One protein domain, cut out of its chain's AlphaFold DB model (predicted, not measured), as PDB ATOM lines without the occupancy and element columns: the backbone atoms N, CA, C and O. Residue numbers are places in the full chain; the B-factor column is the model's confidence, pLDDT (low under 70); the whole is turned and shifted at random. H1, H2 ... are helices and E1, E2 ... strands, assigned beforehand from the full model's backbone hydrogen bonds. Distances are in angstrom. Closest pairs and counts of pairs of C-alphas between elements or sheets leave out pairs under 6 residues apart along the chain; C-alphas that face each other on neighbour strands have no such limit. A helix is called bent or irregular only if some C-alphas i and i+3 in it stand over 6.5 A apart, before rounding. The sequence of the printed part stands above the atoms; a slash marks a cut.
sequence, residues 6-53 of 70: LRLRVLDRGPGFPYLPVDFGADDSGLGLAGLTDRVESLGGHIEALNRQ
ATOM      1  N   LEU A   6      -2.998   0.464  37.421       90.69
ATOM      2  CA  LEU A   6      -2.565  -0.760  38.088       90.69
ATOM      3  C   LEU A   6      -1.292  -0.488  38.886       90.69
ATOM      4  O   LEU A   6      -0.267  -0.116  38.323       90.69
ATOM      5  N   ARG A   7      -1.356  -0.718  40.200       94.44
ATOM      6  CA  ARG A   7      -0.197  -0.660  41.096       94.44
ATOM      7  C   ARG A   7       0.210  -2.066  41.505       94.44
ATOM      8  O   ARG A   7      -0.595  -2.790  42.093       94.44
ATOM      9  N   LEU A   8       1.454  -2.435  41.235       94.81
ATOM     10  CA  LEU A   8       2.027  -3.723  41.609       94.81
ATOM     11  C   LEU A   8       3.165  -3.512  42.600       94.81
ATOM     12  O   LEU A   8       3.968  -2.591  42.464       94.81
ATOM     13  N   ARG A   9       3.234  -4.397  43.593       96.38
ATOM     14  CA  ARG A   9       4.321  -4.441  44.570       96.38
ATOM     15  C   ARG A   9       4.834  -5.869  44.654       96.38
ATOM     16  O   ARG A   9       4.047  -6.778  44.918       96.38
ATOM     17  N   VAL A  10       6.130  -6.063  44.447       96.06
ATOM     18  CA  VAL A  10       6.805  -7.349  44.666       96.06
ATOM     19  C   VAL A  10       7.696  -7.193  45.884       96.06
ATOM     20  O   VAL A  10       8.535  -6.299  45.919       96.06
ATOM     21  N   LEU A  11       7.481  -8.038  46.889       97.44
ATOM     22  CA  LEU A  11       8.209  -8.000  48.151       97.44
ATOM     23  C   LEU A  11       8.923  -9.327  48.367       97.44
ATOM     24  O   LEU A  11       8.318 -10.390  48.202       97.44
ATOM     25  N   ASP A  12      10.167  -9.259  48.827       96.94
ATOM     26  CA  ASP A  12      10.897 -10.420  49.328       96.94
ATOM     27  C   ASP A  12      11.285 -10.260  50.808       96.94
ATOM     28  O   ASP A  12      10.928  -9.292  51.484       96.94
ATOM     29  N   ARG A  13      11.947 -11.282  51.353       97.50
ATOM     30  CA  ARG A  13      12.479 -11.312  52.728       97.50
ATOM     31  C   ARG A  13      13.998 -11.524  52.739       97.50
ATOM     32  O   ARG A  13      14.532 -12.104  53.681       97.50
ATOM     33  N   GLY A  14      14.664 -11.152  51.650       96.69
ATOM     34  CA  GLY A  14      16.105 -11.246  51.475       96.69
ATOM     35  C   GLY A  14      16.860 -10.101  52.159       96.69
ATOM     36  O   GLY A  14      16.314  -9.419  53.026       96.69
ATOM     37  N   PRO A  15      18.129  -9.874  51.787       95.88
ATOM     38  CA  PRO A  15      18.952  -8.820  52.383       95.88
ATOM     39  C   PRO A  15      18.560  -7.398  51.943       95.88
ATOM     40  O   PRO A  15      18.931  -6.442  52.618       95.88
ATOM     41  N   GLY A  16      17.807  -7.251  50.849       94.62
ATOM     42  CA  GLY A  16      17.539  -5.955  50.219       94.62
ATOM     43  C   GLY A  16      18.694  -5.467  49.337       94.62
ATOM     44  O   GLY A  16      19.687  -6.167  49.131       94.62
ATOM     45  N   PHE A  17      18.549  -4.258  48.801       91.50
ATOM     46  CA  PHE A  17      19.565  -3.588  47.997       91.50
ATOM     47  C   PHE A  17      20.631  -2.930  48.886       91.50
ATOM     48  O   PHE A  17      20.275  -2.214  49.830       91.50
ATOM     49  N   PRO A  18      21.929  -3.123  48.582       91.00
ATOM     50  CA  PRO A  18      23.025  -2.530  49.351       91.00
ATOM     51  C   PRO A  18      23.172  -1.019  49.120       91.00
ATOM     52  O   PRO A  18      23.668  -0.316  49.998       91.00
ATOM     53  N   TYR A  19      22.727  -0.519  47.962       89.12
ATOM     54  CA  TYR A  19      22.777   0.891  47.583       89.12
ATOM     55  C   TYR A  19      21.473   1.299  46.896       89.12
ATOM     56  O   TYR A  19      20.896   0.520  46.140       89.12
ATOM     57  N   LEU A  20      21.021   2.521  47.180       88.31
ATOM     58  CA  LEU A  20      19.855   3.154  46.565       88.31
ATOM     59  C   LEU A  20      20.229   4.578  46.106       88.31
ATOM     60  O   LEU A  20      21.025   5.225  46.794       88.31
ATOM     61  N   PRO A  21      19.641   5.094  45.009       86.69
ATOM     62  CA  PRO A  21      18.700   4.409  44.117       86.69
ATOM     63  C   PRO A  21      19.381   3.295  43.310       86.69
ATOM     64  O   PRO A  21      20.580   3.358  43.046       86.69
ATOM     65  N   VAL A  22      18.616   2.265  42.943       86.75
ATOM     66  CA  VAL A  22      19.099   1.235  42.015       86.75
ATOM     67  C   VAL A  22      19.001   1.799  40.607       86.75
ATOM     68  O   VAL A  22      17.915   2.186  40.179       86.75
ATOM     69  N   ASP A  23      20.119   1.831  39.894       85.31
ATOM     70  CA  ASP A  23      20.109   2.057  38.456       85.31
ATOM     71  C   ASP A  23      19.945   0.703  37.758       85.31
ATOM     72  O   ASP A  23      20.878  -0.098  37.697       85.31
ATOM     73  N   PHE A  24      18.731   0.422  37.279       81.94
ATOM     74  CA  PHE A  24      18.415  -0.841  36.611       81.94
ATOM     75  C   PHE A  24      19.103  -1.002  35.249       81.94
ATOM     76  O   PHE A  24      19.153  -2.122  34.747       81.94
ATOM     77  N   GLY A  25      19.603   0.090  34.656       73.44
ATOM     78  CA  GLY A  25      20.260   0.094  33.349       73.44
ATOM     79  C   GLY A  25      21.788   0.110  33.412       73.44
ATOM     80  O   GLY A  25      22.425  -0.250  32.429       73.44
ATOM     81  N   ALA A  26      22.384   0.511  34.541       69.19
ATOM     82  CA  ALA A  26      23.843   0.598  34.685       69.19
ATOM     83  C   ALA A  26      24.532  -0.713  35.099       69.19
ATOM     84  O   ALA A  26      25.756  -0.809  35.007       69.19
ATOM     85  N   ASP A  27      23.786  -1.710  35.580       64.50
ATOM     86  CA  ASP A  27      24.359  -3.011  35.926       64.50
ATOM     87  C   ASP A  27      24.368  -3.941  34.701       64.50
ATOM     88  O   ASP A  27      23.399  -4.653  34.426       64.50
ATOM     89  N   ASP A  28      25.493  -3.962  33.980       57.97
ATOM     90  CA  ASP A  28      25.739  -4.817  32.804       57.97
ATOM     91  C   ASP A  28      25.594  -6.330  33.094       57.97
ATOM     92  O   ASP A  28      25.581  -7.151  32.172       57.97
ATOM     93  N   SER A  29      25.484  -6.734  34.367       61.03
ATOM     94  CA  SER A  29      25.267  -8.130  34.760       61.03
ATOM     95  C   SER A  29      23.785  -8.527  34.869       61.03
ATOM     96  O   SER A  29      23.468  -9.720  34.935       61.03
ATOM     97  N   GLY A  30      22.862  -7.557  34.849       70.06
ATOM     98  CA  GLY A  30      21.466  -7.731  35.257       70.06
ATOM     99  C   GLY A  30      20.423  -7.502  34.161       70.06
ATOM    100  O   GLY A  30      19.585  -6.614  34.285       70.06
ATOM    101  N   LEU A  31      20.366  -8.358  33.132       81.81
ATOM    102  CA  LEU A  31      19.377  -8.220  32.039       81.81
ATOM    103  C   LEU A  31      17.903  -8.304  32.493       81.81
ATOM    104  O   LEU A  31      17.010  -7.831  31.793       81.81
ATOM    105  N   GLY A  32      17.629  -8.917  33.649       89.12
ATOM    106  CA  GLY A  32      16.265  -9.129  34.140       89.12
ATOM    107  C   GLY A  32      15.539  -7.836  34.520       89.12
ATOM    108  O   GLY A  32      14.424  -7.602  34.057       89.12
ATOM    109  N   LEU A  33      16.163  -6.992  35.349       89.25
ATOM    110  CA  LEU A  33      15.557  -5.728  35.791       89.25
ATOM    111  C   LEU A  33      15.609  -4.660  34.699       89.25
ATOM    112  O   LEU A  33      14.643  -3.913  34.568       89.25
ATOM    113  N   ALA A  34      16.663  -4.645  33.877       89.31
ATOM    114  CA  ALA A  34      16.729  -3.795  32.690       89.31
ATOM    115  C   ALA A  34      15.544  -4.079  31.746       89.31
ATOM    116  O   ALA A  34      14.739  -3.195  31.473       89.31
ATOM    117  N   GLY A  35      15.339  -5.345  31.359       91.56
ATOM    118  CA  GLY A  35      14.225  -5.718  30.482       91.56
ATOM    119  C   GLY A  35      12.838  -5.516  31.108       91.56
ATOM    120  O   GLY A  35      11.876  -5.213  30.397       91.56
ATOM    121  N   LEU A  36      12.706  -5.665  32.432       92.19
ATOM    122  CA  LEU A  36      11.465  -5.328  33.135       92.19
ATOM    123  C   LEU A  36      11.193  -3.819  33.096       92.19
ATOM    124  O   LEU A  36      10.052  -3.429  32.856       92.19
ATOM    125  N   THR A  37      12.223  -2.998  33.302       92.19
ATOM    126  CA  THR A  37      12.137  -1.533  33.226       92.19
ATOM    127  C   THR A  37      11.683  -1.106  31.837       92.19
ATOM    128  O   THR A  37      10.624  -0.491  31.724       92.19
ATOM    129  N   ASP A  38      12.364  -1.576  30.788       91.62
ATOM    130  CA  ASP A  38      11.992  -1.315  29.391       91.62
ATOM    131  C   ASP A  38      10.526  -1.684  29.115       91.62
ATOM    132  O   ASP A  38       9.779  -0.948  28.468       91.62
ATOM    133  N   ARG A  39      10.077  -2.843  29.620       91.94
ATOM    134  CA  ARG A  39       8.697  -3.298  29.427       91.94
ATOM    135  C   ARG A  39       7.695  -2.401  30.149       91.94
ATOM    136  O   ARG A  39       6.671  -2.071  29.551       91.94
ATOM    137  N   VAL A  40       7.943  -2.049  31.409       92.50
ATOM    138  CA  VAL A  40       7.055  -1.180  32.198       92.50
ATOM    139  C   VAL A  40       6.945   0.198  31.547       92.50
ATOM    140  O   VAL A  40       5.834   0.694  31.360       92.50
ATOM    141  N   GLU A  41       8.067   0.766  31.113       91.44
ATOM    142  CA  GLU A  41       8.107   2.053  30.415       91.44
ATOM    143  C   GLU A  41       7.407   1.997  29.049       91.44
ATOM    144  O   GLU A  41       6.659   2.912  28.705       91.44
ATOM    145  N   SER A  42       7.543   0.897  28.292       90.94
ATOM    146  CA  SER A  42       6.840   0.716  27.006       90.94
ATOM    147  C   SER A  42       5.310   0.707  27.131       90.94
ATOM    148  O   SER A  42       4.607   0.990  26.162       90.94
ATOM    149  N   LEU A  43       4.794   0.395  28.325       89.94
ATOM    150  CA  LEU A  43       3.371   0.444  28.667       89.94
ATOM    151  C   LEU A  43       2.956   1.807  29.255       89.94
ATOM    152  O   LEU A  43       1.843   1.939  29.756       89.94
ATOM    153  N   GLY A  44       3.837   2.811  29.227       89.75
ATOM    154  CA  GLY A  44       3.598   4.132  29.817       89.75
ATOM    155  C   GLY A  44       3.646   4.145  31.347       89.75
ATOM    156  O   GLY A  44       3.146   5.084  31.965       89.75
ATOM    157  N   GLY A  45       4.196   3.096  31.962       92.50
ATOM    158  CA  GLY A  45       4.361   2.987  33.405       92.50
ATOM    159  C   GLY A  45       5.727   3.445  33.906       92.50
ATOM    160  O   GLY A  45       6.566   3.925  33.150       92.50
ATOM    161  N   HIS A  46       5.952   3.253  35.204       93.31
ATOM    162  CA  HIS A  46       7.250   3.444  35.853       93.31
ATOM    163  C   HIS A  46       7.511   2.352  36.894       93.31
ATOM    164  O   HIS A  46       6.571   1.760  37.434       93.31
ATOM    165  N   ILE A  47       8.790   2.096  37.179       94.12
ATOM    166  CA  ILE A  47       9.253   1.130  38.179       94.12
ATOM    167  C   ILE A  47      10.293   1.768  39.106       94.12
ATOM    168  O   ILE A  47      11.151   2.524  38.662       94.12
ATOM    169  N   GLU A  48      10.239   1.437  40.394       94.31
ATOM    170  CA  GLU A  48      11.267   1.788  41.376       94.31
ATOM    171  C   GLU A  48      11.629   0.587  42.264       94.31
ATOM    172  O   GLU A  48      10.793  -0.275  42.552       94.31
ATOM    173  N   ALA A  49      12.885   0.547  42.714       93.69
ATOM    174  CA  ALA A  49      13.378  -0.391  43.717       93.69
ATOM    175  C   ALA A  49      13.648   0.328  45.035       93.69
ATOM    176  O   ALA A  49      14.294   1.376  45.082       93.69
ATOM    177  N   LEU A  50      13.196  -0.290  46.120       95.31
ATOM    178  CA  LEU A  50      13.352   0.183  47.484       95.31
ATOM    179  C   LEU A  50      13.704  -0.996  48.396       95.31
ATOM    180  O   LEU A  50      13.539  -2.162  48.036       95.31
ATOM    181  N   ASN A  51      14.127  -0.685  49.617       96.50
ATOM    182  CA  ASN A  51      14.109  -1.651  50.711       96.50
ATOM    183  C   ASN A  51      12.783  -1.555  51.465       96.50
ATOM    184  O   ASN A  51      12.192  -0.474  51.597       96.50
ATOM    185  N   ARG A  52      12.322  -2.699  51.968       97.12
ATOM    186  CA  ARG A  52      11.097  -2.788  52.758       97.12
ATOM    187  C   ARG A  52      11.189  -1.927  54.017       97.12
ATOM    188  O   ARG A  52      12.229  -1.829  54.657       97.12
ATOM    189  N   GLN A  53      10.063  -1.318  54.378       94.81
ATOM    190  CA  GLN A  53       9.942  -0.472  55.574       94.81
ATOM    191  C   GLN A  53       9.498  -1.262  56.814       94.81
ATOM    192  O   GLN A  53       9.593  -0.775  57.936       94.81
TER     193      GLN A  53
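This is residues 6 to 53 of the 70 residues of an uncharacterized protein of uncultured bacterium (UniProt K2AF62). Helix H1 and strand E2, joined by a tight turn, make a V, and a long loop, residues 12 to 30, runs across its open side. Strand E1 runs alongside E2 in much the same direction, across a gap and without pairing with it. The printed part has 48 residues with one named helix and two named strands, in the order E1, H1, E2 along the chain, and its class is mixed, helices and strands. It is only just compact, close to loose, with a radius of gyration of the C-alphas of 11.4 A. The outline is flat, with spans of 29 by 28 by 15 A.

The printed part opens with strand E1, residues 6 to 11, which measures 16.4 A from first to last C-alpha; C-alpha 6 is at (-2.565, -0.760, 38.088). Residues 12 to 30 follow with no named element. Helix H1, residues 31 to 42, begins with C-alpha 31 at (19.377, -8.220, 32.039) and measures 16.2 A. After residues 43 to 45 comes strand E2, residues 46 to 51, which measures 17.1 A and ends with C-alpha 51 at (14.109, -1.651, 50.711). Residues 52 and 53 complete the printed part.

E1 and E2 are near each other: no pair of their C-alphas is within 8 A, but 8 pairs are within 10 A. Each of the two strands pairs with no named strand. E1 and H1, although they follow each other in the chain, are apart. H1 and E2 have 5 pairs of C-alphas within 8 A. The closest C-alphas of these two are those of Val 40 and His 46, 5.9 A apart. Their centres are 12.1 A apart. In the backbone of H1 every O i to N i+4 pair is within hydrogen-bond range. H1 is not bent.

The two C-alphas farthest apart, those of Pro 15 and Gly 44, are 30.2 A from each other. The C-alphas of Leu 6 and Gln 53, the first and last printed residues, are 21.5 A apart. The printed part has no cut. The link from E1 to H1 is long, with 19 residues between them, whose C-alphas lie 6 to 16 A from the mean of the C-alphas. The link from H1 to E2 is tight, with 3 residues. The mean pLDDT of the printed part is 88.8; residues 26 to 29, in the long link, are under 70, where the model's confidence is low.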